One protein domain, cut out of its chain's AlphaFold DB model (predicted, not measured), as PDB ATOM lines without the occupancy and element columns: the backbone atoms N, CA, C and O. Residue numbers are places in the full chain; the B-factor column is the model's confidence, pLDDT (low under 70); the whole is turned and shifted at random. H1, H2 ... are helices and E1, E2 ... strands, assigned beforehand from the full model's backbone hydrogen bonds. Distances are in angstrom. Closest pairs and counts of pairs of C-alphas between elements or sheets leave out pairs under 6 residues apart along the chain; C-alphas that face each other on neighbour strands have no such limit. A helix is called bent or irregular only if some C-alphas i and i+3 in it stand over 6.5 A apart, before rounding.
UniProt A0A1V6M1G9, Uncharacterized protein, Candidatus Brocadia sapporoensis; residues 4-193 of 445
ATOM      1  N   ILE A   4      24.117  19.813 -33.406       92.88
ATOM      2  CA  ILE A   4      23.249  20.969 -33.152       92.88
ATOM      3  C   ILE A   4      21.859  20.642 -33.681       92.88
ATOM      4  O   ILE A   4      21.679  20.434 -34.881       92.88
ATOM      5  N   LYS A   5      20.876  20.605 -32.785       94.19
ATOM      6  CA  LYS A   5      19.476  20.339 -33.111       94.19
ATOM      7  C   LYS A   5      18.661  21.614 -32.956       94.19
ATOM      8  O   LYS A   5      18.833  22.360 -31.995       94.19
ATOM      9  N   VAL A   6      17.763  21.853 -33.903       92.81
ATOM     10  CA  VAL A   6      16.936  23.060 -33.951       92.81
ATOM     11  C   VAL A   6      15.475  22.651 -34.055       92.81
ATOM     12  O   VAL A   6      15.068  22.078 -35.060       92.81
ATOM     13  N   TYR A   7      14.698  22.928 -33.011       92.69
ATOM     14  CA  TYR A   7      13.261  22.644 -32.947       92.69
ATOM     15  C   TYR A   7      12.602  23.498 -31.858       92.69
ATOM     16  O   TYR A   7      13.267  24.276 -31.177       92.69
ATOM     17  N   ASP A   8      11.276  23.475 -31.765       90.81
ATOM     18  CA  ASP A   8      10.542  24.229 -30.746       90.81
ATOM     19  C   ASP A   8      10.726  23.586 -29.360       90.81
ATOM     20  O   ASP A   8      10.349  22.431 -29.169       90.81
ATOM     21  N   LEU A   9      11.323  24.327 -28.420       89.44
ATOM     22  CA  LEU A   9      11.541  23.891 -27.031       89.44
ATOM     23  C   LEU A   9      10.430  24.378 -26.085       89.44
ATOM     24  O   LEU A   9      10.526  24.182 -24.876       89.44
ATOM     25  N   GLY A  10       9.389  25.022 -26.620       87.12
ATOM     26  CA  GLY A  10       8.362  25.690 -25.831       87.12
ATOM     27  C   GLY A  10       8.792  27.073 -25.342       87.12
ATOM     28  O   GLY A  10       9.875  27.579 -25.662       87.12
ATOM     29  N   ASP A  11       7.908  27.709 -24.581       82.19
ATOM     30  CA  ASP A  11       8.145  29.050 -24.061       82.19
ATOM     31  C   ASP A  11       9.087  29.024 -22.851       82.19
ATOM     32  O   ASP A  11       8.932  28.232 -21.927       82.19
ATOM     33  N   GLY A  12      10.070  29.926 -22.856       78.69
ATOM     34  CA  GLY A  12      10.970  30.186 -21.727       78.69
ATOM     35  C   GLY A  12      12.363  29.565 -21.854       78.69
ATOM     36  O   GLY A  12      13.255  29.940 -21.094       78.69
ATOM     37  N   LEU A  13      12.586  28.685 -22.835       87.00
ATOM     38  CA  LEU A  13      13.894  28.089 -23.116       87.00
ATOM     39  C   LEU A  13      14.470  28.614 -24.429       87.00
ATOM     40  O   LEU A  13      13.870  28.459 -25.490       87.00
ATOM     41  N   TYR A  14      15.674  29.182 -24.373       90.62
ATOM     42  CA  TYR A  14      16.413  29.594 -25.570       90.62
ATOM     43  C   TYR A  14      17.264  28.444 -26.124       90.62
ATOM     44  O   TYR A  14      17.300  28.210 -27.330       90.62
ATOM     45  N   GLY A  15      17.928  27.698 -25.252       93.62
ATOM     46  CA  GLY A  15      18.737  26.544 -25.605       93.62
ATOM     47  C   GLY A  15      18.935  25.653 -24.392       93.62
ATOM     48  O   GLY A  15      18.593  26.042 -23.275       93.62
ATOM     49  N   GLU A  16      19.432  24.449 -24.638       94.44
ATOM     50  CA  GLU A  16      19.828  23.531 -23.578       94.44
ATOM     51  C   GLU A  16      20.890  22.539 -24.062       94.44
ATOM     52  O   GLU A  16      20.961  22.139 -25.233       94.44
ATOM     53  N   THR A  17      21.687  22.074 -23.112       95.81
ATOM     54  CA  THR A  17      22.552  20.910 -23.245       95.81
ATOM     55  C   THR A  17      22.685  20.226 -21.885       95.81
ATOM     56  O   THR A  17      22.397  20.809 -20.846       95.81
ATOM     57  N   SER A  18      23.147  18.976 -21.885       95.62
ATOM     58  CA  SER A  18      23.469  18.235 -20.667       95.62
ATOM     59  C   SER A  18      24.724  17.392 -20.848       95.62
ATOM     60  O   SER A  18      25.062  16.989 -21.962       95.62
ATOM     61  N   SER A  19      25.389  17.073 -19.740       96.19
ATOM     62  CA  SER A  19      26.511  16.133 -19.686       96.19
ATOM     63  C   SER A  19      26.105  14.700 -20.046       96.19
ATOM     64  O   SER A  19      26.970  13.894 -20.368       96.19
ATOM     65  N   PHE A  20      24.807  14.367 -20.003       96.31
ATOM     66  CA  PHE A  20      24.297  13.018 -20.295       96.31
ATOM     67  C   PHE A  20      24.086  12.741 -21.789       96.31
ATOM     68  O   PHE A  20      23.796  11.611 -22.176       96.31
ATOM     69  N   TRP A  21      24.227  13.754 -22.643       94.19
ATOM     70  CA  TRP A  21      24.135  13.603 -24.092       94.19
ATOM     71  C   TRP A  21      25.193  14.436 -24.813       94.19
ATOM     72  O   TRP A  21      25.990  15.139 -24.193       94.19
ATOM     73  N   ASN A  22      25.250  14.326 -26.142       91.50
ATOM     74  CA  ASN A  22      26.304  14.928 -26.963       91.50
ATOM     75  C   ASN A  22      25.767  15.837 -28.083       91.50
ATOM     76  O   ASN A  22      26.300  15.890 -29.190       91.50
ATOM     77  N   TYR A  23      24.694  16.559 -27.778       94.44
ATOM     78  CA  TYR A  23      24.069  17.525 -28.671       94.44
ATOM     79  C   TYR A  23      23.650  18.787 -27.907       94.44
ATOM     80  O   TYR A  23      23.450  18.744 -26.695       94.44
ATOM     81  N   ILE A  24      23.508  19.892 -28.631       96.19
ATOM     82  CA  ILE A  24      22.916  21.147 -28.161       96.19
ATOM     83  C   ILE A  24      21.558  21.297 -28.840       96.19
ATOM     84  O   ILE A  24      21.463  21.155 -30.062       96.19
ATOM     85  N   ASN A  25      20.526  21.614 -28.066       95.69
ATOM     86  CA  ASN A  25      19.232  22.018 -28.599       95.69
ATOM     87  C   ASN A  25      19.143  23.546 -28.624       95.69
ATOM     88  O   ASN A  25      19.473  24.208 -27.642       95.69
ATOM     89  N   LEU A  26      18.663  24.109 -29.731       95.69
ATOM     90  CA  LEU A  26      18.375  25.536 -29.870       95.69
ATOM     91  C   LEU A  26      16.905  25.736 -30.230       95.69
ATOM     92  O   LEU A  26      16.390  25.094 -31.149       95.69
ATOM     93  N   ASN A  27      16.247  26.672 -29.543       94.25
ATOM     94  CA  ASN A  27      14.835  26.952 -29.760       94.25
ATOM     95  C   ASN A  27      14.599  27.615 -31.129       94.25
ATOM     96  O   ASN A  27      15.056  28.729 -31.404       94.25
ATOM     97  N   SER A  28      13.829  26.946 -31.984       90.44
ATOM     98  CA  SER A  28      13.477  27.436 -33.321       90.44
ATOM     99  C   SER A  28      12.666  28.741 -33.309       90.44
ATOM    100  O   SER A  28      12.844  29.580 -34.187       90.44
ATOM    101  N   LYS A  29      11.818  28.974 -32.302       88.31
ATOM    102  CA  LYS A  29      11.010  30.195 -32.184       88.31
ATOM    103  C   LYS A  29      11.782  31.343 -31.542       88.31
ATOM    104  O   LYS A  29      11.738  32.456 -32.058       88.31
ATOM    105  N   GLN A  30      12.494  31.081 -30.445       86.81
ATOM    106  CA  GLN A  30      13.118  32.134 -29.630       86.81
ATOM    107  C   GLN A  30      14.557  32.473 -30.040       86.81
ATOM    108  O   GLN A  30      14.985  33.618 -29.895       86.81
ATOM    109  N   VAL A  31      15.311  31.497 -30.558       87.69
ATOM    110  CA  VAL A  31      16.702  31.703 -30.984       87.69
ATOM    111  C   VAL A  31      16.777  31.940 -32.476       87.69
ATOM    112  O   VAL A  31      17.286  32.980 -32.874       87.69
ATOM    113  N   VAL A  32      16.263  31.038 -33.316       83.25
ATOM    114  CA  VAL A  32      16.466  31.139 -34.776       83.25
ATOM    115  C   VAL A  32      15.865  32.417 -35.355       83.25
ATOM    116  O   VAL A  32      16.482  33.023 -36.229       83.25
ATOM    117  N   ASN A  33      14.730  32.882 -34.835       82.69
ATOM    118  CA  ASN A  33      14.087  34.106 -35.316       82.69
ATOM    119  C   ASN A  33      14.674  35.394 -34.714       82.69
ATOM    120  O   ASN A  33      14.383  36.482 -35.206       82.69
ATOM    121  N   ASN A  34      15.541  35.302 -33.699       86.94
ATOM    122  CA  ASN A  34      16.146  36.459 -33.043       86.94
ATOM    123  C   ASN A  34      17.643  36.557 -33.372       86.94
ATOM    124  O   ASN A  34      18.470  35.783 -32.889       86.94
ATOM    125  N   ALA A  35      18.020  37.560 -34.170       86.19
ATOM    126  CA  ALA A  35      19.392  37.724 -34.654       86.19
ATOM    127  C   ALA A  35      20.453  37.854 -33.541       86.19
ATOM    128  O   ALA A  35      21.604  37.477 -33.767       86.19
ATOM    129  N   CYS A  36      20.090  38.362 -32.361       87.38
ATOM    130  CA  CYS A  36      20.992  38.465 -31.216       87.38
ATOM    131  C   CYS A  36      21.099  37.141 -30.474       87.38
ATOM    132  O   CYS A  36      22.213  36.695 -30.205       87.38
ATOM    133  N   LYS A  37      19.971  36.474 -30.210       88.88
ATOM    134  CA  LYS A  37      19.979  35.170 -29.535       88.88
ATOM    135  C   LYS A  37      20.658  34.095 -30.380       88.88
ATOM    136  O   LYS A  37      21.401  33.294 -29.825       88.88
ATOM    137  N   ARG A  38      20.569  34.152 -31.719       90.00
ATOM    138  CA  ARG A  38      21.397  33.318 -32.623       90.00
ATOM    139  C   ARG A  38      22.902  33.455 -32.394       90.00
ATOM    140  O   ARG A  38      23.649  32.559 -32.765       90.00
ATOM    141  N   LYS A  39      23.360  34.580 -31.843       89.50
ATOM    142  CA  LYS A  39      24.776  34.827 -31.558       89.50
ATOM    143  C   LYS A  39      25.141  34.441 -30.128       89.50
ATOM    144  O   LYS A  39      26.180  33.825 -29.920       89.50
ATOM    145  N   THR A  40      24.304  34.797 -29.154       92.38
ATOM    146  CA  THR A  40      24.629  34.635 -27.730       92.38
ATOM    147  C   THR A  40      24.245  33.269 -27.173       92.38
ATOM    148  O   THR A  40      25.049  32.683 -26.454       92.38
ATOM    149  N   THR A  41      23.088  32.712 -27.543       93.56
ATOM    150  CA  THR A  41      22.641  31.413 -27.020       93.56
ATOM    151  C   THR A  41      23.553  30.264 -27.454       93.56
ATOM    152  O   THR A  41      24.011  29.539 -26.578       93.56
ATOM    153  N   PRO A  42      23.940  30.104 -28.736       93.25
ATOM    154  CA  PRO A  42      24.863  29.029 -29.102       93.25
ATOM    155  C   PRO A  42      26.225  29.135 -28.409       93.25
ATOM    156  O   PRO A  42      26.817  28.109 -28.092       93.25
ATOM    157  N   ALA A  43      26.718  30.352 -28.144       94.06
ATOM    158  CA  ALA A  43      27.953  30.547 -27.385       94.06
ATOM    159  C   ALA A  43      27.808  30.068 -25.930       94.06
ATOM    160  O   ALA A  43      28.690  29.370 -25.434       94.06
ATOM    161  N   HIS A  44      26.678  30.389 -25.290       96.38
ATOM    162  CA  HIS A  44      26.321  29.924 -23.946       96.38
ATOM    163  C   HIS A  44      26.279  28.393 -23.871       96.38
ATOM    164  O   HIS A  44      27.005  27.792 -23.082       96.38
ATOM    165  N   GLU A  45      25.509  27.756 -24.756       96.62
ATOM    166  CA  GLU A  45      25.360  26.296 -24.765       96.62
ATOM    167  C   GLU A  45      26.660  25.571 -25.139       96.62
ATOM    168  O   GLU A  45      26.992  24.520 -24.587       96.62
ATOM    169  N   LEU A  46      27.452  26.137 -26.055       95.38
ATOM    170  CA  LEU A  46      28.758  25.579 -26.396       95.38
ATOM    171  C   LEU A  46      29.729  25.662 -25.214       95.38
ATOM    172  O   LEU A  46      30.520  24.741 -25.009       95.38
ATOM    173  N   TRP A  47      29.666  26.727 -24.411       96.31
ATOM    174  CA  TRP A  47      30.485  26.825 -23.208       96.31
ATOM    175  C   TRP A  47      30.122  25.749 -22.179       96.31
ATOM    176  O   TRP A  47      31.028  25.147 -21.607       96.31
ATOM    177  N   HIS A  48      28.842  25.403 -22.019       97.75
ATOM    178  CA  HIS A  48      28.460  24.246 -21.203       97.75
ATOM    179  C   HIS A  48      29.131  22.947 -21.675       97.75
ATOM    180  O   HIS A  48      29.634  22.182 -20.853       97.75
ATOM    181  N   ARG A  49      29.266  22.723 -22.991       95.88
ATOM    182  CA  ARG A  49      30.032  21.573 -23.516       95.88
ATOM    183  C   ARG A  49      31.502  21.597 -23.107       95.88
ATOM    184  O   ARG A  49      32.056  20.544 -22.801       95.88
ATOM    185  N   VAL A  50      32.127  22.777 -23.085       94.69
ATOM    186  CA  VAL A  50      33.502  22.943 -22.585       94.69
ATOM    187  C   VAL A  50      33.578  22.568 -21.105       94.69
ATOM    188  O   VAL A  50      34.475  21.829 -20.715       94.69
ATOM    189  N   GLN A  51      32.618  23.004 -20.288       97.00
ATOM    190  CA  GLN A  51      32.562  22.656 -18.864       97.00
ATOM    191  C   GLN A  51      32.413  21.142 -18.648       97.00
ATOM    192  O   GLN A  51      33.094  20.571 -17.796       97.00
ATOM    193  N   TYR A  52      31.583  20.464 -19.450       96.94
ATOM    194  CA  TYR A  52      31.449  19.003 -19.389       96.94
ATOM    195  C   TYR A  52      32.740  18.280 -19.780       96.94
ATOM    196  O   TYR A  52      33.049  17.241 -19.205       96.94
ATOM    197  N   ALA A  53      33.529  18.839 -20.704       95.00
ATOM    198  CA  ALA A  53      34.840  18.290 -21.043       95.00
ATOM    199  C   ALA A  53      35.833  18.357 -19.866       95.00
ATOM    200  O   ALA A  53      36.688  17.488 -19.764       95.00
ATOM    201  N   PHE A  54      35.672  19.314 -18.943       96.88
ATOM    202  CA  PHE A  54      36.408  19.377 -17.668       96.88
ATOM    203  C   PHE A  54      35.786  18.504 -16.554       96.88
ATOM    204  O   PHE A  54      36.209  18.526 -15.390       96.88
ATOM    205  N   GLY A  55      34.774  17.702 -16.893       95.81
ATOM    206  CA  GLY A  55      34.137  16.738 -16.003       95.81
ATOM    207  C   GLY A  55      33.056  17.315 -15.091       95.81
ATOM    208  O   GLY A  55      32.758  16.695 -14.073       95.81
ATOM    209  N   TYR A  56      32.475  18.475 -15.419       97.62
ATOM    210  CA  TYR A  56      31.239  18.926 -14.772       97.62
ATOM    211  C   TYR A  56      30.068  17.998 -15.140       97.62
ATOM    212  O   TYR A  56      29.904  17.633 -16.306       97.62
ATOM    213  N   VAL A  57      29.231  17.651 -14.160       97.38
ATOM    214  CA  VAL A  57      28.016  16.845 -14.355       97.38
ATOM    215  C   VAL A  57      26.788  17.736 -14.179       97.38
ATOM    216  O   VAL A  57      26.659  18.478 -13.210       97.38
ATOM    217  N   SER A  58      25.865  17.679 -15.136       96.44
ATOM    218  CA  SER A  58      24.644  18.487 -15.106       96.44
ATOM    219  C   SER A  58      23.806  18.168 -13.872       96.44
ATOM    220  O   SER A  58      23.586  17.005 -13.546       96.44
ATOM    221  N   GLY A  59      23.331  19.214 -13.194       93.94
ATOM    222  CA  GLY A  59      22.528  19.082 -11.978       93.94
ATOM    223  C   GLY A  59      23.331  18.954 -10.681       93.94
ATOM    224  O   GLY A  59      22.708  18.877  -9.625       93.94
ATOM    225  N   THR A  60      24.674  18.983 -10.708       96.62
ATOM    226  CA  THR A  60      25.461  19.064  -9.465       96.62
ATOM    227  C   THR A  60      25.020  20.291  -8.644       96.62
ATOM    228  O   THR A  60      25.037  21.408  -9.181       96.62
ATOM    229  N   PRO A  61      24.622  20.109  -7.367       96.06
ATOM    230  CA  PRO A  61      24.189  21.202  -6.499       96.06
ATOM    231  C   PRO A  61      25.252  22.295  -6.352       96.06
ATOM    232  O   PRO A  61      26.443  22.017  -6.455       96.06
ATOM    233  N   ASN A  62      24.826  23.533  -6.088       95.88
ATOM    234  CA  ASN A  62      25.710  24.653  -5.725       95.88
ATOM    235  C   ASN A  62      26.783  25.028  -6.772       95.88
ATOM    236  O   ASN A  62      27.791  25.661  -6.463       95.88
ATOM    237  N   MET A  63      26.556  24.665  -8.038       97.44
ATOM    238  CA  MET A  63      27.474  24.945  -9.150       97.44
ATOM    239  C   MET A  63      26.987  26.053 -10.089       97.44
ATOM    240  O   MET A  63      27.732  26.487 -10.967       97.44
ATOM    241  N   LYS A  64      25.752  26.550  -9.939       97.50
ATOM    242  CA  LYS A  64      25.160  27.512 -10.889       97.50
ATOM    243  C   LYS A  64      25.952  28.823 -10.984       97.50
ATOM    244  O   LYS A  64      26.074  29.374 -12.078       97.50
ATOM    245  N   TRP A  65      26.537  29.283  -9.880       97.81
ATOM    246  CA  TRP A  65      27.339  30.510  -9.797       97.81
ATOM    247  C   TRP A  65      28.627  30.482 -10.627       97.81
ATOM    248  O   TRP A  65      29.179  31.537 -10.933       97.81
ATOM    249  N   ILE A  66      29.114  29.293 -10.988       97.75
ATOM    250  CA  ILE A  66      30.262  29.093 -11.876       97.75
ATOM    251  C   ILE A  66      29.805  28.595 -13.251       97.75
ATOM    252  O   ILE A  66      30.279  29.092 -14.270       97.75
ATOM    253  N   VAL A  67      28.838  27.678 -13.308       97.88
ATOM    254  CA  VAL A  67      28.344  27.048 -14.543       97.88
ATOM    255  C   VAL A  67      27.581  28.046 -15.415       97.88
ATOM    256  O   VAL A  67      28.053  28.399 -16.497       97.88
ATOM    257  N   GLU A  68      26.453  28.570 -14.932       97.50
ATOM    258  CA  GLU A  68      25.610  29.503 -15.697       97.50
ATOM    259  C   GLU A  68      26.278  30.865 -15.858       97.50
ATOM    260  O   GLU A  68      26.146  31.543 -16.881       97.50
ATOM    261  N   ALA A  69      27.038  31.265 -14.845       97.44
ATOM    262  CA  ALA A  69      27.721  32.541 -14.832       97.44
ATOM    263  C   ALA A  69      28.899  32.590 -15.818       97.44
ATOM    264  O   ALA A  69      29.038  33.584 -16.533       97.44
ATOM    265  N   THR A  70      29.726  31.534 -15.918       97.56
ATOM    266  CA  THR A  70      30.794  31.499 -16.938       97.56
ATOM    267  C   THR A  70      30.241  31.258 -18.342       97.56
ATOM    268  O   THR A  70      30.783  31.802 -19.303       97.56
ATOM    269  N   ALA A  71      29.123  30.537 -18.481       97.00
ATOM    270  CA  ALA A  71      28.414  30.443 -19.757       97.00
ATOM    271  C   ALA A  71      27.872  31.815 -20.197       97.00
ATOM    272  O   ALA A  71      28.086  32.223 -21.340       97.00
ATOM    273  N   SER A  72      27.330  32.608 -19.266       95.75
ATOM    274  CA  SER A  72      26.933  34.003 -19.515       95.75
ATOM    275  C   SER A  72      28.126  34.897 -19.865       95.75
ATOM    276  O   SER A  72      28.057  35.695 -20.801       95.75
ATOM    277  N   TRP A  73      29.254  34.736 -19.165       95.31
ATOM    278  CA  TRP A  73      30.502  35.437 -19.474       95.31
ATOM    279  C   TRP A  73      30.984  35.150 -20.904       95.31
ATOM    280  O   TRP A  73      31.415  36.068 -21.605       95.31
ATOM    281  N   SER A  74      30.856  33.907 -21.379       95.56
ATOM    282  CA  SER A  74      31.278  33.530 -22.734       95.56
ATOM    283  C   SER A  74      30.573  34.356 -23.821       95.56
ATOM    284  O   SER A  74      31.158  34.645 -24.869       95.56
ATOM    285  N   GLN A  75      29.349  34.824 -23.553       92.75
ATOM    286  CA  GLN A  75      28.602  35.717 -24.438       92.75
ATOM    287  C   GLN A  75      29.269  37.098 -24.531       92.75
ATOM    288  O   GLN A  75      29.315  37.694 -25.609       92.75
ATOM    289  N   ALA A  76      29.828  37.605 -23.427       89.75
ATOM    290  CA  ALA A  76      30.596  38.850 -23.402       89.75
ATOM    291  C   ALA A  76      31.909  38.722 -24.184       89.75
ATOM    292  O   ALA A  76      32.280  39.641 -24.918       89.75
ATOM    293  N   PHE A  77      32.580  37.574 -24.053       89.81
ATOM    294  CA  PHE A  77      33.843  37.279 -24.727       89.81
ATOM    295  C   PHE A  77      33.670  37.135 -26.246       89.81
ATOM    296  O   PHE A  77      34.375  37.775 -27.023       89.81
ATOM    297  N   THR A  78      32.691  36.340 -26.680       90.00
ATOM    298  CA  THR A  78      32.476  36.012 -28.101       90.00
ATOM    299  C   THR A  78      31.636  37.049 -28.847       90.00
ATOM    300  O   THR A  78      31.820  37.253 -30.044       90.00
ATOM    301  N   ASN A  79      30.714  37.725 -28.155       88.00
ATOM    302  CA  ASN A  79      29.668  38.543 -28.768       88.00
ATOM    303  C   ASN A  79      29.473  39.892 -28.057       88.00
ATOM    304  O   ASN A  79      28.349  40.385 -27.908       88.00
ATOM    305  N   ARG A  80      30.577  40.558 -27.680       83.00
ATOM    306  CA  ARG A  80      30.581  41.863 -26.978       83.00
ATOM    307  C   ARG A  80      29.698  42.936 -27.631       83.00
ATOM    308  O   ARG A  80      29.181  43.820 -26.950       83.00
ATOM    309  N   GLY A  81      29.521  42.868 -28.951       83.69
ATOM    310  CA  GLY A  81      28.668  43.781 -29.710       83.69
ATOM    311  C   GLY A  81      27.179  43.692 -29.359       83.69
ATOM    312  O   GLY A  81      26.505  44.713 -29.463       83.69
ATOM    313  N   VAL A  82      26.679  42.531 -28.929       87.88
ATOM    314  CA  VAL A  82      25.254  42.310 -28.614       87.88
ATOM    315  C   VAL A  82      24.887  42.834 -27.225       87.88
ATOM    316  O   VAL A  82      23.807  43.382 -27.058       87.88
ATOM    317  N   ARG A  83      25.808  42.725 -26.255       87.12
ATOM    318  CA  ARG A  83      25.641  43.160 -24.851       87.12
ATOM    319  C   ARG A  83      24.578  42.420 -24.023       87.12
ATOM    320  O   ARG A  83      24.256  42.875 -22.935       87.12
ATOM    321  N   ASP A  84      24.131  41.245 -24.460       86.12
ATOM    322  CA  ASP A  84      23.142  40.417 -23.739       86.12
ATOM    323  C   ASP A  84      23.559  40.102 -22.287       86.12
ATOM    324  O   ASP A  84      22.759  40.186 -21.357       86.12
ATOM    325  N   TYR A  85      24.860  39.875 -22.072       89.00
ATOM    326  CA  TYR A  85      25.464  39.652 -20.756       89.00
ATOM    327  C   TYR A  85      25.249  40.807 -19.757       89.00
ATOM    328  O   TYR A  85      25.306  40.585 -18.548       89.00
ATOM    329  N   MET A  86      24.992  42.039 -20.224       89.50
ATOM    330  CA  MET A  86      24.765  43.191 -19.341       89.50
ATOM    331  C   MET A  86      23.476  43.054 -18.532       89.50
ATOM    332  O   MET A  86      23.439  43.519 -17.397       89.50
ATOM    333  N   GLY A  87      22.450  42.389 -19.076       89.81
ATOM    334  CA  GLY A  87      21.234  42.079 -18.318       89.81
ATOM    335  C   GLY A  87      21.560  41.244 -17.080       89.81
ATOM    336  O   GLY A  87      21.176  41.607 -15.975       89.81
ATOM    337  N   ARG A  88      22.400  40.214 -17.242       91.88
ATOM    338  CA  ARG A  88      22.847  39.334 -16.148       91.88
ATOM    339  C   ARG A  88      23.714  40.054 -15.121       91.88
ATOM    340  O   ARG A  88      23.591  39.814 -13.925       91.88
ATOM    341  N   MET A  89      24.584  40.958 -15.570       91.19
ATOM    342  CA  MET A  89      25.353  41.804 -14.652       91.19
ATOM    343  C   MET A  89      24.427  42.703 -13.823       91.19
ATOM    344  O   MET A  89      24.615  42.798 -12.614       91.19
ATOM    345  N   ASN A  90      23.417  43.319 -14.446       91.88
ATOM    346  CA  ASN A  90      22.461  44.186 -13.755       91.88
ATOM    347  C   ASN A  90      21.544  43.420 -12.800       91.88
ATOM    348  O   ASN A  90      21.294  43.905 -11.703       91.88
ATOM    349  N   GLU A  91      21.107  42.211 -13.161       93.81
ATOM    350  CA  GLU A  91      20.418  41.300 -12.236       93.81
ATOM    351  C   GLU A  91      21.258  41.065 -10.968       93.81
ATOM    352  O   GLU A  91      20.733  41.103  -9.860       93.81
ATOM    353  N   GLY A  92      22.572  40.862 -11.120       93.88
ATOM    354  CA  GLY A  92      23.483  40.647  -9.994       93.88
ATOM    355  C   GLY A  92      23.740  41.890  -9.151       93.88
ATOM    356  O   GLY A  92      23.817  41.780  -7.932       93.88
ATOM    357  N   LEU A  93      23.871  43.056  -9.789       93.19
ATOM    358  CA  LEU A  93      24.114  44.334  -9.116       93.19
ATOM    359  C   LEU A  93      22.878  44.855  -8.369       93.19
ATOM    360  O   LEU A  93      23.040  45.490  -7.335       93.19
ATOM    361  N   ASN A  94      21.668  44.561  -8.855       95.25
ATOM    362  CA  ASN A  94      20.415  44.918  -8.182       95.25
ATOM    363  C   ASN A  94      20.137  44.081  -6.924       95.25
ATOM    364  O   ASN A  94      19.333  44.496  -6.097       95.25
ATOM    365  N   VAL A  95      20.767  42.910  -6.788       95.06
ATOM    366  CA  VAL A  95      20.605  42.013  -5.632       95.06
ATOM    367  C   VAL A  95      21.992  41.621  -5.117       95.06
ATOM    368  O   VAL A  95      22.491  40.528  -5.420       95.06
ATOM    369  N   PRO A  96      22.692  42.540  -4.429       94.88
ATOM    370  CA  PRO A  96      24.059  42.304  -3.988       94.88
ATOM    371  C   PRO A  96      24.156  41.360  -2.787       94.88
ATOM    372  O   PRO A  96      25.104  40.571  -2.728       94.88
ATOM    373  N   ASP A  97      23.154  41.348  -1.909       96.56
ATOM    374  CA  ASP A  97      23.059  40.344  -0.860       96.56
ATOM    375  C   ASP A  97      22.333  39.091  -1.361       96.56
ATOM    376  O   ASP A  97      21.109  38.998  -1.402       96.56
ATOM    377  N   LEU A  98      23.122  38.140  -1.855       95.69
ATOM    378  CA  LEU A  98      22.648  36.819  -2.244       95.69
ATOM    379  C   LEU A  98      23.809  35.844  -2.141       95.69
ATOM    380  O   LEU A  98      24.868  36.092  -2.735       95.69
ATOM    381  N   ALA A  99      23.580  34.727  -1.446       96.75
ATOM    382  CA  ALA A  99      24.592  33.706  -1.210       96.75
ATOM    383  C   ALA A  99      25.274  33.282  -2.521       96.75
ATOM    384  O   ALA A  99      24.607  32.783  -3.433       96.75
ATOM    385  N   LEU A 100      26.593  33.480  -2.643       97.06
ATOM    386  CA  LEU A 100      27.284  33.273  -3.924       97.06
ATOM    387  C   LEU A 100      27.142  31.833  -4.415       97.06
ATOM    388  O   LEU A 100      26.790  31.621  -5.568       97.06
ATOM    389  N   ILE A 101      27.409  30.859  -3.549       96.56
ATOM    390  CA  ILE A 101      27.505  29.447  -3.934       96.56
ATOM    391  C   ILE A 101      26.118  28.800  -4.084       96.56
ATOM    392  O   ILE A 101      25.875  28.066  -5.044       96.56
ATOM    393  N   GLU A 102      25.205  29.092  -3.159       95.12
ATOM    394  CA  GLU A 102      23.887  28.447  -3.075       95.12
ATOM    395  C   GLU A 102      22.796  29.218  -3.833       95.12
ATOM    396  O   GLU A 102      21.880  28.618  -4.393       95.12
ATOM    397  N   GLY A 103      22.898  30.550  -3.880       94.94
ATOM    398  CA  GLY A 103      21.844  31.428  -4.389       94.94
ATOM    399  C   GLY A 103      22.084  31.980  -5.795       94.94
ATOM    400  O   GLY A 103      21.122  32.226  -6.527       94.94
ATOM    401  N   ARG A 104      23.340  32.187  -6.217       97.12
ATOM    402  CA  ARG A 104      23.634  32.839  -7.508       97.12
ATOM    403  C   ARG A 104      23.707  31.864  -8.689       97.12
ATOM    404  O   ARG A 104      24.079  30.700  -8.575       97.12
ATOM    405  N   SER A 105      23.366  32.378  -9.872       97.19
ATOM    406  CA  SER A 105      23.415  31.664 -11.158       97.19
ATOM    407  C   SER A 105      23.951  32.577 -12.271       97.19
ATOM    408  O   SER A 105      25.069  33.075 -12.159       97.19
ATOM    409  N   TYR A 106      23.163  32.865 -13.312       96.12
ATOM    410  CA  TYR A 106      23.488  33.821 -14.378       96.12
ATOM    411  C   TYR A 106      23.912  35.183 -13.814       96.12
ATOM    412  O   TYR A 106      24.850  35.803 -14.312       96.12
ATOM    413  N   ASN A 107      23.272  35.623 -12.729       95.25
ATOM    414  CA  ASN A 107      23.541  36.897 -12.064       95.25
ATOM    415  C   ASN A 107      24.923  36.980 -11.371       95.25
ATOM    416  O   ASN A 107      25.341  38.066 -10.975       95.25
ATOM    417  N   ALA A 108      25.682  35.881 -11.276       96.62
ATOM    418  CA  ALA A 108      27.104  35.907 -10.912       96.62
ATOM    419  C   ALA A 108      28.035  36.201 -12.107       96.62
ATOM    420  O   ALA A 108      29.249  36.279 -11.931       96.62
ATOM    421  N   CYS A 109      27.513  36.415 -13.326       94.62
ATOM    422  CA  CYS A 109      28.310  36.753 -14.518       94.62
ATOM    423  C   CYS A 109      29.277  37.926 -14.269       94.62
ATOM    424  O   CYS A 109      30.367  37.974 -14.845       94.62
ATOM    425  N   HIS A 110      28.896  38.864 -13.398       91.19
ATOM    426  CA  HIS A 110      29.727  40.009 -13.047       91.19
ATOM    427  C   HIS A 110      31.073  39.614 -12.417       91.19
ATOM    428  O   HIS A 110      32.102  40.173 -12.794       91.19
ATOM    429  N   LEU A 111      31.082  38.614 -11.528       94.56
ATOM    430  CA  LEU A 111      32.291  38.086 -10.884       94.56
ATOM    431  C   LEU A 111      33.284  37.528 -11.916       94.56
ATOM    432  O   LEU A 111      34.493  37.719 -11.811       94.56
ATOM    433  N   TRP A 112      32.782  36.870 -12.959       95.50
ATOM    434  CA  TRP A 112      33.629  36.273 -13.994       95.50
ATOM    435  C   TRP A 112      34.178  37.307 -14.970       95.50
ATOM    436  O   TRP A 112      35.334  37.217 -15.377       95.50
ATOM    437  N   ILE A 113      33.398  38.347 -15.277       91.56
ATOM    438  CA  ILE A 113      33.912  39.523 -15.987       91.56
ATOM    439  C   ILE A 113      34.988  40.222 -15.143       91.56
ATOM    440  O   ILE A 113      35.992  40.663 -15.701       91.56
ATOM    441  N   TYR A 114      34.839  40.280 -13.816       91.75
ATOM    442  CA  TYR A 114      35.884  40.793 -12.925       91.75
ATOM    443  C   TYR A 114      37.171  39.991 -12.995       91.75
ATOM    444  O   TYR A 114      38.233  40.571 -13.239       91.75
ATOM    445  N   LEU A 115      37.078  38.666 -12.888       93.94
ATOM    446  CA  LEU A 115      38.237  37.797 -13.035       93.94
ATOM    447  C   LEU A 115      38.915  37.981 -14.400       93.94
ATOM    448  O   LEU A 115      40.130  38.146 -14.459       93.94
ATOM    449  N   GLU A 116      38.152  38.005 -15.498       92.25
ATOM    450  CA  GLU A 116      38.703  38.211 -16.842       92.25
ATOM    451  C   GLU A 116      39.422  39.562 -16.961       92.25
ATOM    452  O   GLU A 116      40.499  39.651 -17.545       92.25
ATOM    453  N   ARG A 117      38.856  40.633 -16.400       87.94
ATOM    454  CA  ARG A 117      39.466  41.967 -16.475       87.94
ATOM    455  C   ARG A 117      40.765  42.055 -15.690       87.94
ATOM    456  O   ARG A 117      41.662  42.781 -16.112       87.94
ATOM    457  N   ARG A 118      40.875  41.312 -14.590       88.56
ATOM    458  CA  ARG A 118      42.073  41.299 -13.747       88.56
ATOM    459  C   ARG A 118      43.134  40.300 -14.189       88.56
ATOM    460  O   ARG A 118      44.316  40.574 -14.022       88.56
ATOM    461  N   CYS A 119      42.722  39.172 -14.760       91.31
ATOM    462  CA  CYS A 119      43.592  38.016 -14.985       91.31
ATOM    463  C   CYS A 119      43.527  37.454 -16.412       91.31
ATOM    464  O   CYS A 119      44.160  36.433 -16.693       91.31
ATOM    465  N   THR A 120      42.795  38.105 -17.323       91.31
ATOM    466  CA  THR A 120      42.457  37.649 -18.686       91.31
ATOM    467  C   THR A 120      41.537  36.421 -18.729       91.31
ATOM    468  O   THR A 120      41.326  35.729 -17.733       91.31
ATOM    469  N   TYR A 121      41.014  36.096 -19.914       91.50
ATOM    470  CA  TYR A 121      40.181  34.905 -20.135       91.50
ATOM    471  C   TYR A 121      40.905  33.579 -19.820       91.50
ATOM    472  O   TYR A 121      40.260  32.568 -19.532       91.50
ATOM    473  N   LEU A 122      42.246  33.565 -19.842       95.19
ATOM    474  CA  LEU A 122      43.039  32.377 -19.510       95.19
ATOM    475  C   LEU A 122      42.861  31.951 -18.051       95.19
ATOM    476  O   LEU A 122      42.983  30.762 -17.756       95.19
ATOM    477  N   ALA A 123      42.545  32.883 -17.147       96.81
ATOM    478  CA  ALA A 123      42.242  32.550 -15.761       96.81
ATOM    479  C   ALA A 123      40.962  31.715 -15.653       96.81
ATOM    480  O   ALA A 123      40.962  30.701 -14.969       96.81
ATOM    481  N   ILE A 124      39.913  32.056 -16.406       97.12
ATOM    482  CA  ILE A 124      38.650  31.299 -16.408       97.12
ATOM    483  C   ILE A 124      38.876  29.877 -16.925       97.12
ATOM    484  O   ILE A 124      38.420  28.915 -16.310       97.12
ATOM    485  N   LYS A 125      39.654  29.719 -18.005       96.12
ATOM    486  CA  LYS A 125      40.077  28.389 -18.473       96.12
ATOM    487  C   LYS A 125      40.853  27.635 -17.387       96.12
ATOM    488  O   LYS A 125      40.624  26.444 -17.192       96.12
ATOM    489  N   LYS A 126      41.769  28.317 -16.689       98.12
ATOM    490  CA  LYS A 126      42.573  27.703 -15.630       98.12
ATOM    491  C   LYS A 126      41.695  27.223 -14.472       98.12
ATOM    492  O   LYS A 126      41.927  26.110 -14.019       98.12
ATOM    493  N   VAL A 127      40.667  27.977 -14.069       98.56
ATOM    494  CA  VAL A 127      39.722  27.555 -13.014       98.56
ATOM    495  C   VAL A 127      39.097  26.211 -13.369       98.56
ATOM    496  O   VAL A 127      39.157  25.287 -12.567       98.56
ATOM    497  N   TRP A 128      38.588  26.054 -14.593       98.25
ATOM    498  CA  TRP A 128      38.003  24.784 -15.031       98.25
ATOM    499  C   TRP A 128      39.024  23.642 -15.127       98.25
ATOM    500  O   TRP A 128      38.717  22.522 -14.730       98.25
ATOM    501  N   SER A 129      40.257  23.916 -15.565       98.12
ATOM    502  CA  SER A 129      41.316  22.895 -15.552       98.12
ATOM    503  C   SER A 129      41.743  22.491 -14.137       98.12
ATOM    504  O   SER A 129      42.050  21.331 -13.900       98.12
ATOM    505  N   THR A 130      41.748  23.425 -13.180       98.50
ATOM    506  CA  THR A 130      42.059  23.124 -11.778       98.50
ATOM    507  C   THR A 130      40.917  22.330 -11.146       98.50
ATOM    508  O   THR A 130      41.179  21.329 -10.485       98.50
ATOM    509  N   TYR A 131      39.665  22.723 -11.414       98.50
ATOM    510  CA  TYR A 131      38.462  21.978 -11.032       98.50
ATOM    511  C   TYR A 131      38.521  20.531 -11.524       98.50
ATOM    512  O   TYR A 131      38.156  19.608 -10.800       98.50
ATOM    513  N   GLU A 132      39.016  20.311 -12.746       98.00
ATOM    514  CA  GLU A 132      39.110  18.972 -13.311       98.00
ATOM    515  C   GLU A 132      39.961  18.031 -12.447       98.00
ATOM    516  O   GLU A 132      39.593  16.863 -12.292       98.00
ATOM    517  N   THR A 133      41.047  18.555 -11.875       97.69
ATOM    518  CA  THR A 133      42.095  17.788 -11.192       97.69
ATOM    519  C   THR A 133      42.033  17.836  -9.666       97.69
ATOM    520  O   THR A 133      42.642  16.992  -9.018       97.69
ATOM    521  N   ASN A 134      41.326  18.797  -9.066       97.56
ATOM    522  CA  ASN A 134      41.338  19.033  -7.613       97.56
ATOM    523  C   ASN A 134      40.226  18.295  -6.843       97.56
ATOM    524  O   ASN A 134      39.823  18.733  -5.769       97.56
ATOM    525  N   GLY A 135      39.686  17.208  -7.400       96.12
ATOM    526  CA  GLY A 135      38.537  16.518  -6.809       96.12
ATOM    527  C   GLY A 135      37.193  17.205  -7.068       96.12
ATOM    528  O   GLY A 135      36.231  16.918  -6.363       96.12
ATOM    529  N   LYS A 136      37.103  18.061  -8.099       96.19
ATOM    530  CA  LYS A 136      35.876  18.768  -8.509       96.19
ATOM    531  C   LYS A 136      35.365  19.775  -7.468       96.19
ATOM    532  O   LYS A 136      34.160  19.992  -7.355       96.19
ATOM    533  N   ASP A 137      36.271  20.439  -6.753       97.50
ATOM    534  CA  ASP A 137      35.933  21.548  -5.855       97.50
ATOM    535  C   ASP A 137      36.067  22.888  -6.594       97.50
ATOM    536  O   ASP A 137      37.169  23.373  -6.871       97.50
ATOM    537  N   ALA A 138      34.931  23.503  -6.928       97.44
ATOM    538  CA  ALA A 138      34.897  24.761  -7.668       97.44
ATOM    539  C   ALA A 138      35.406  25.966  -6.860       97.44
ATOM    540  O   ALA A 138      36.039  26.855  -7.438       97.44
ATOM    541  N   LYS A 139      35.159  26.007  -5.542       97.75
ATOM    542  CA  LYS A 139      35.637  27.104  -4.688       97.75
ATOM    543  C   LYS A 139      37.155  27.036  -4.587       97.75
ATOM    544  O   LYS A 139      37.817  28.034  -4.859       97.75
ATOM    545  N   ALA A 140      37.699  25.859  -4.275       98.31
ATOM    546  CA  ALA A 140      39.142  25.644  -4.192       98.31
ATOM    547  C   ALA A 140      39.839  25.861  -5.545       98.31
ATOM    548  O   ALA A 140      40.967  26.355  -5.602       98.31
ATOM    549  N   ALA A 141      39.168  25.538  -6.656       98.62
ATOM    550  CA  ALA A 141      39.695  25.805  -7.990       98.62
ATOM    551  C   ALA A 141      39.816  27.307  -8.271       98.62
ATOM    552  O   ALA A 141      40.844  27.747  -8.787       98.62
ATOM    553  N   LEU A 142      38.789  28.099  -7.928       98.56
ATOM    554  CA  LEU A 142      38.870  29.552  -8.056       98.56
ATOM    555  C   LEU A 142      39.931  30.124  -7.112       98.56
ATOM    556  O   LEU A 142      40.746  30.913  -7.579       98.56
ATOM    557  N   ASP A 143      39.958  29.684  -5.849       98.62
ATOM    558  CA  ASP A 143      40.946  30.081  -4.835       98.62
ATOM    559  C   ASP A 143      42.385  29.925  -5.340       98.62
ATOM    560  O   ASP A 143      43.134  30.898  -5.384       98.62
ATOM    561  N   THR A 144      42.723  28.734  -5.843       98.62
ATOM    562  CA  THR A 144      44.043  28.439  -6.421       98.62
ATOM    563  C   THR A 144      44.394  29.433  -7.527       98.62
ATOM    564  O   THR A 144      45.485  29.994  -7.558       98.62
ATOM    565  N   VAL A 145      43.457  29.696  -8.443       98.56
ATOM    566  CA  VAL A 145      43.728  30.563  -9.595       98.56
ATOM    567  C   VAL A 145      43.856  32.027  -9.204       98.56
ATOM    568  O   VAL A 145      44.701  32.721  -9.770       98.56
ATOM    569  N   VAL A 146      43.034  32.532  -8.282       98.06
ATOM    570  CA  VAL A 146      43.173  33.925  -7.833       98.06
ATOM    571  C   VAL A 146      44.430  34.107  -6.990       98.06
ATOM    572  O   VAL A 146      45.094  35.130  -7.147       98.06
ATOM    573  N   ASN A 147      44.835  33.098  -6.219       98.12
ATOM    574  CA  ASN A 147      46.098  33.120  -5.491       98.12
ATOM    575  C   ASN A 147      47.281  33.184  -6.468       98.12
ATOM    576  O   ASN A 147      48.046  34.145  -6.440       98.12
ATOM    577  N   ASP A 148      47.335  32.268  -7.436       97.62
ATOM    578  CA  ASP A 148      48.399  32.220  -8.447       97.62
ATOM    579  C   ASP A 148      48.501  33.511  -9.281       97.62
ATOM    580  O   ASP A 148      49.585  33.905  -9.717       97.62
ATOM    581  N   ARG A 149      47.364  34.152  -9.587       95.88
ATOM    582  CA  ARG A 149      47.306  35.297 -10.515       95.88
ATOM    583  C   ARG A 149      47.395  36.652  -9.833       95.88
ATOM    584  O   ARG A 149      47.865  37.598 -10.463       95.88
ATOM    585  N   LEU A 150      46.887  36.762  -8.611       93.88
ATOM    586  CA  LEU A 150      46.700  38.032  -7.911       93.88
ATOM    587  C   LEU A 150      47.360  38.058  -6.528       93.88
ATOM    588  O   LEU A 150      47.407  39.128  -5.926       93.88
ATOM    589  N   GLY A 151      47.860  36.927  -6.023       96.31
ATOM    590  CA  GLY A 151      48.441  36.819  -4.684       96.31
ATOM    591  C   GLY A 151      47.415  36.936  -3.554       96.31
ATOM    592  O   GLY A 151      47.784  37.272  -2.433       96.31
ATOM    593  N   ILE A 152      46.128  36.708  -3.842       93.94
ATOM    594  CA  ILE A 152      45.030  36.794  -2.868       93.94
ATOM    595  C   ILE A 152      44.187  35.520  -2.898       93.94
ATOM    596  O   ILE A 152      43.982  34.947  -3.963       93.94
ATOM    597  N   GLY A 153      43.677  35.093  -1.741       95.62
ATOM    598  CA  GLY A 153      42.730  33.977  -1.652       95.62
ATOM    599  C   GLY A 153      41.313  34.353  -2.101       95.62
ATOM    600  O   GLY A 153      40.992  35.531  -2.291       95.62
ATOM    601  N   PHE A 154      40.449  33.347  -2.223       96.12
ATOM    602  CA  PHE A 154      39.048  33.454  -2.632       96.12
ATOM    603  C   PHE A 154      38.297  34.509  -1.826       96.12
ATOM    604  O   PHE A 154      37.687  35.400  -2.406       96.12
ATOM    605  N   ASP A 155      38.381  34.450  -0.499       93.06
ATOM    606  CA  ASP A 155      37.597  35.323   0.374       93.06
ATOM    607  C   ASP A 155      37.982  36.798   0.151       93.06
ATOM    608  O   ASP A 155      37.119  37.652  -0.063       93.06
ATOM    609  N   LYS A 156      39.287  37.097   0.049       91.88
ATOM    610  CA  LYS A 156      39.762  38.449  -0.285       91.88
ATOM    611  C   LYS A 156      39.363  38.862  -1.703       91.88
ATOM    612  O   LYS A 156      39.005  40.019  -1.913       91.88
ATOM    613  N   PHE A 157      39.389  37.942  -2.668       94.31
ATOM    614  CA  PHE A 157      38.935  38.207  -4.034       94.31
ATOM    615  C   PHE A 157      37.448  38.592  -4.085       94.31
ATOM    616  O   PHE A 157      37.099  39.542  -4.790       94.31
ATOM    617  N   ILE A 158      36.590  37.925  -3.304       94.50
ATOM    618  CA  ILE A 158      35.174  38.289  -3.163       94.50
ATOM    619  C   ILE A 158      35.025  39.668  -2.516       94.50
ATOM    620  O   ILE A 158      34.296  40.502  -3.049       94.50
ATOM    621  N   VAL A 159      35.752  39.957  -1.432       90.94
ATOM    622  CA  VAL A 159      35.731  41.288  -0.797       90.94
ATOM    623  C   VAL A 159      36.129  42.377  -1.799       90.94
ATOM    624  O   VAL A 159      35.476  43.416  -1.901       90.94
ATOM    625  N   GLU A 160      37.171  42.148  -2.602       90.38
ATOM    626  CA  GLU A 160      37.561  43.089  -3.653       90.38
ATOM    627  C   GLU A 160      36.510  43.229  -4.758       90.38
ATOM    628  O   GLU A 160      36.277  44.343  -5.233       90.38
ATOM    629  N   TRP A 161      35.846  42.143  -5.150       92.44
ATOM    630  CA  TRP A 161      34.740  42.187  -6.105       92.44
ATOM    631  C   TRP A 161      33.568  43.025  -5.572       92.44
ATOM    632  O   TRP A 161      33.141  43.965  -6.247       92.44
ATOM    633  N   SER A 162      33.117  42.775  -4.339       92.69
ATOM    634  CA  SER A 162      32.038  43.530  -3.687       92.69
ATOM    635  C   SER A 162      32.369  45.018  -3.563       92.69
ATOM    636  O   SER A 162      31.527  45.862  -3.882       92.69
ATOM    637  N   LYS A 163      33.617  45.364  -3.213       90.00
ATOM    638  CA  LYS A 163      34.108  46.754  -3.244       90.00
ATOM    639  C   LYS A 163      34.050  47.361  -4.641       90.00
ATOM    640  O   LYS A 163      33.636  48.507  -4.817       90.00
ATOM    641  N   THR A 164      34.465  46.605  -5.653       88.88
ATOM    642  CA  THR A 164      34.483  47.083  -7.039       88.88
ATOM    643  C   THR A 164      33.073  47.441  -7.517       88.88
ATOM    644  O   THR A 164      32.900  48.451  -8.198       88.88
ATOM    645  N   ASN A 165      32.055  46.679  -7.107       89.94
ATOM    646  CA  ASN A 165      30.653  46.949  -7.447       89.94
ATOM    647  C   ASN A 165      30.174  48.316  -6.929       89.94
ATOM    648  O   ASN A 165      29.438  49.006  -7.632       89.94
ATOM    649  N   TYR A 166      30.637  48.735  -5.746       89.19
ATOM    650  CA  TYR A 166      30.360  50.067  -5.198       89.19
ATOM    651  C   TYR A 166      31.118  51.170  -5.951       89.19
ATOM    652  O   TYR A 166      30.582  52.237  -6.253       89.19
ATOM    653  N   ILE A 167      32.390  50.906  -6.255       84.75
ATOM    654  CA  ILE A 167      33.365  51.907  -6.695       84.75
ATOM    655  C   ILE A 167      33.317  52.191  -8.203       84.75
ATOM    656  O   ILE A 167      33.781  53.254  -8.622       84.75
ATOM    657  N   LYS A 168      32.790  51.269  -9.021       77.69
ATOM    658  CA  LYS A 168      32.888  51.298 -10.494       77.69
ATOM    659  C   LYS A 168      32.457  52.620 -11.152       77.69
ATOM    660  O   LYS A 168      33.026  52.989 -12.176       77.69
ATOM    661  N   ASP A 169      31.528  53.355 -10.537       68.25
ATOM    662  CA  ASP A 169      30.982  54.617 -11.063       68.25
ATOM    663  C   ASP A 169      31.599  55.884 -10.454       68.25
ATOM    664  O   ASP A 169      31.243  57.005 -10.835       68.25
ATOM    665  N   LEU A 170      32.562  55.729  -9.545       73.19
ATOM    666  CA  LEU A 170      33.311  56.832  -8.947       73.19
ATOM    667  C   LEU A 170      34.513  57.220  -9.826       73.19
ATOM    668  O   LEU A 170      35.145  56.382 -10.475       73.19
ATOM    669  N   GLY A 171      34.858  58.512  -9.839       58.19
ATOM    670  CA  GLY A 171      36.030  59.021 -10.559       58.19
ATOM    671  C   GLY A 171      37.331  58.322 -10.130       58.19
ATOM    672  O   GLY A 171      37.506  57.955  -8.970       58.19
ATOM    673  N   GLY A 172      38.261  58.113 -11.072       55.66
ATOM    674  CA  GLY A 172      39.557  57.484 -10.769       55.66
ATOM    675  C   GLY A 172      39.458  55.995 -10.415       55.66
ATOM    676  O   GLY A 172      40.163  55.514  -9.529       55.66
ATOM    677  N   ALA A 173      38.563  55.252 -11.074       54.72
ATOM    678  CA  ALA A 173      38.300  53.846 -10.776       54.72
ATOM    679  C   ALA A 173      39.529  52.911 -10.890       54.72
ATOM    680  O   ALA A 173      39.548  51.898 -10.199       54.72
ATOM    681  N   GLY A 174      40.594  53.270 -11.620       60.41
ATOM    682  CA  GLY A 174      41.848  52.500 -11.653       60.41
ATOM    683  C   GLY A 174      41.621  51.018 -11.990       60.41
ATOM    684  O   GLY A 174      40.850  50.707 -12.895       60.41
ATOM    685  N   VAL A 175      42.239  50.109 -11.223       53.34
ATOM    686  CA  VAL A 175      42.049  48.640 -11.321       53.34
ATOM    687  C   VAL A 175      40.637  48.161 -10.946       53.34
ATOM    688  O   VAL A 175      40.281  47.023 -11.234       53.34
ATOM    689  N   TYR A 176      39.827  49.034 -10.341       54.31
ATOM    690  CA  TYR A 176      38.442  48.788  -9.933       54.31
ATOM    691  C   TYR A 176      37.427  49.288 -10.976       54.31
ATOM    692  O   TYR A 176      36.251  49.484 -10.674       54.31
ATOM    693  N   SER A 177      37.874  49.544 -12.210       58.12
ATOM    694  CA  SER A 177      36.997  49.876 -13.329       58.12
ATOM    695  C   SER A 177      36.836  48.675 -14.248       58.12
ATOM    696  O   SER A 177      37.740  48.314 -15.003       58.12
ATOM    697  N   TYR A 178      35.640  48.099 -14.271       62.00
ATOM    698  CA  TYR A 178      35.174  47.458 -15.492       62.00
ATOM    699  C   TYR A 178      34.913  48.603 -16.461       62.00
ATOM    700  O   TYR A 178      34.050  49.421 -16.167       62.00
ATOM    701  N   VAL A 179      35.675  48.733 -17.554       54.06
ATOM    702  CA  VAL A 179      35.457  49.801 -18.546       54.06
ATOM    703  C   VAL A 179      34.008  49.746 -19.021       54.06
ATOM    704  O   VAL A 179      33.640  48.949 -19.891       54.06
ATOM    705  N   GLU A 180      33.189  50.588 -18.416       58.91
ATOM    706  CA  GLU A 180      31.786  50.705 -18.705       58.91
ATOM    707  C   GLU A 180      31.639  51.889 -19.645       58.91
ATOM    708  O   GLU A 180      31.886  53.045 -19.294       58.91
ATOM    709  N   ASN A 181      31.237  51.609 -20.881       54.06
ATOM    710  CA  ASN A 181      30.665  52.674 -21.678       54.06
ATOM    711  C   ASN A 181      29.379  53.079 -20.959       54.06
ATOM    712  O   ASN A 181      28.397  52.349 -21.068       54.06
ATOM    713  N   LYS A 182      29.380  54.246 -20.300       64.94
ATOM    714  CA  LYS A 182      28.224  54.910 -19.652       64.94
ATOM    715  C   LYS A 182      27.047  55.205 -20.605       64.94
ATOM    716  O   LYS A 182      26.197  56.041 -20.331       64.94
ATOM    717  N   LYS A 183      27.047  54.591 -21.786       72.81
ATOM    718  CA  LYS A 183      26.085  54.757 -22.861       72.81
ATOM    719  C   LYS A 183      25.305  53.465 -23.019       72.81
ATOM    720  O   LYS A 183      25.889  52.386 -23.203       72.81
ATOM    721  N   THR A 184      23.991  53.627 -23.034       84.00
ATOM    722  CA  THR A 184      23.056  52.608 -23.487       84.00
ATOM    723  C   THR A 184      23.412  52.164 -24.909       84.00
ATOM    724  O   THR A 184      24.055  52.885 -25.683       84.00
ATOM    725  N   LYS A 185      23.028  50.943 -25.262       84.12
ATOM    726  CA  LYS A 185      23.072  50.464 -26.642       84.12
ATOM    727  C   LYS A 185      21.849  49.616 -26.910       84.12
ATOM    728  O   LYS A 185      21.612  48.646 -26.199       84.12
ATOM    729  N   THR A 186      21.156  49.932 -27.991       86.88
ATOM    730  CA  THR A 186      20.089  49.083 -28.510       86.88
ATOM    731  C   THR A 186      20.689  47.974 -29.368       86.88
ATOM    732  O   THR A 186      21.500  48.234 -30.262       86.88
ATOM    733  N   SER A 187      20.320  46.730 -29.081       83.31
ATOM    734  CA  SER A 187      20.648  45.564 -29.898       83.31
ATOM    735  C   SER A 187      19.450  44.620 -29.904       83.31
ATOM    736  O   SER A 187      18.996  44.211 -28.843       83.31
ATOM    737  N   CYS A 188      18.952  44.278 -31.097       77.56
ATOM    738  CA  CYS A 188      17.726  43.487 -31.286       77.56
ATOM    739  C   CYS A 188      16.544  44.011 -30.471       77.56
ATOM    740  O   CYS A 188      15.955  43.272 -29.689       77.56
ATOM    741  N   ASP A 189      16.278  45.310 -30.619       82.12
ATOM    742  CA  ASP A 189      15.157  46.023 -29.993       82.12
ATOM    743  C   ASP A 189      15.159  46.026 -28.454       82.12
ATOM    744  O   ASP A 189      14.247  46.552 -27.825       82.12
ATOM    745  N   VAL A 190      16.233  45.525 -27.836       83.19
ATOM    746  CA  VAL A 190      16.478  45.590 -26.394       83.19
ATOM    747  C   VAL A 190      17.543  46.643 -26.113       83.19
ATOM    748  O   VAL A 190      18.596  46.685 -26.758       83.19
ATOM    749  N   VAL A 191      17.273  47.502 -25.133       87.19
ATOM    750  CA  VAL A 191      18.229  48.498 -24.645       87.19
ATOM    751  C   VAL A 191      19.072  47.874 -23.538       87.19
ATOM    752  O   VAL A 191      18.557  47.484 -22.495       87.19
ATOM    753  N   TYR A 192      20.382  47.804 -23.766       86.00
ATOM    754  CA  TYR A 192      21.351  47.313 -22.794       86.00
ATOM    755  C   TYR A 192      22.190  48.445 -22.212       86.00
ATOM    756  O   TYR A 192      22.691  49.312 -22.939       86.00
ATOM    757  N   GLY A 193      22.444  48.350 -20.909       80.00
ATOM    758  CA  GLY A 193      23.254  49.304 -20.163       80.00
ATOM    759  C   GLY A 193      22.541  50.634 -19.880       80.00
ATOM    760  O   GLY A 193      21.434  50.835 -20.379       80.00
TER     761      GLY A 193
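AT A GLANCE: This is residues 4 to 193 of the 445 residues of an uncharacterized protein of Candidatus Brocadia sapporoensis (UniProt A0A1V6M1G9). A compact body of crossed helices is built round H3 as its core: H2, H4, H5 and H6 pack on it, and H7, H8 and H9 carry on from H6 farther out. At one end of the longest axis E2 of the small parallel sheet E1 E2 packs on H2, and near H4 the hairpin E3 E4 ends a long loop from H9. The printed part has 190 residues, with nine named helices and four named strands in the order E1, E2, H1 to H9, E3, E4; the class is mostly helix. It is compact, with a radius of gyration of the C-alphas of 16.6 A and spans of 47 by 43 by 27 A.

HOW THE PARTS SIT: Start at E1, residues 4 to 7, the parallel neighbour of E2, residues 23 to 27; N 5 and O 24 are 2.8 A apart, within hydrogen-bond range. H1, residues 28 to 32, and H2, residues 37 to 53, touch only at the corner, the closest C-alphas being those of Val 31 and Lys 37, 5.0 A apart. Between E2 and H2 the closest C-alphas are those of Ile 24 and Glu 45, 6.6 A apart. The hub is H3, residues 64 to 78; it touches H2 at a steep tilt of 53 degrees, opposite ways, closest at the C-alphas of His 44 and Ala 71, 4.7 A. H4, residues 85 to 94, forms a helical hairpin with H3, closest at the C-alphas of Ala 76 and Tyr 85, 5.8 A. H5, residues 100 to 103, touches H3, closest at the C-alphas of Trp 65 and Ile 101, 6.0 A. H6, residues 106 to 119, touches H3 at a steep tilt of 61 degrees, closest at the C-alphas of Ala 69 and Cys 109, 4.3 A; H6 is irregular, but only just, with C-alphas 107 and 110 7.0 A apart. H7, residues 121 to 133, touches H8, residues 138 to 150, closest at the C-alphas of Tyr 131 and Ala 141, 5.0 A. H9, residues 154 to 167, touches H8 with residues 154 to 157 alone, closest at the C-alphas of Asp 143 and Phe 154, 4.5 A. E3, residues 185 to 187, and E4, residues 190 to 192, are an antiparallel hairpin, with N 185 and O 192 2.9 A apart, within hydrogen-bond range. Every O i to N i+4 pair is within range in H4 and H8; the counts are 11 of 13 in H2, 8 of 11 in H3, 7 of 10 in H6, 8 of 9 in H7, 9 of 10 in H9, and 0 of 1 in H1, where O i to N i+3 gives 0 of 2; H5 is too short for an i+4 pair.

IN THESE COORDINATES: Find C-alpha 4 at (23.249, 20.969, -33.152), where E1 begins. H2 runs 24.0 A from C-alpha 37, H3 and H6 20.5 A each, H9 19.7 A and H7 19.4 A. E4 ends at C-alpha 192, at (21.351, 47.313, -22.794).

THE WHOLE: The C-alphas farthest apart are those of Tyr 7 and Gly 172, 49.0 A. The printed part has no cut; the links E1 to E2 and H9 to E3 are long. Residue 169 and residues 171 to 182 have pLDDT under 70.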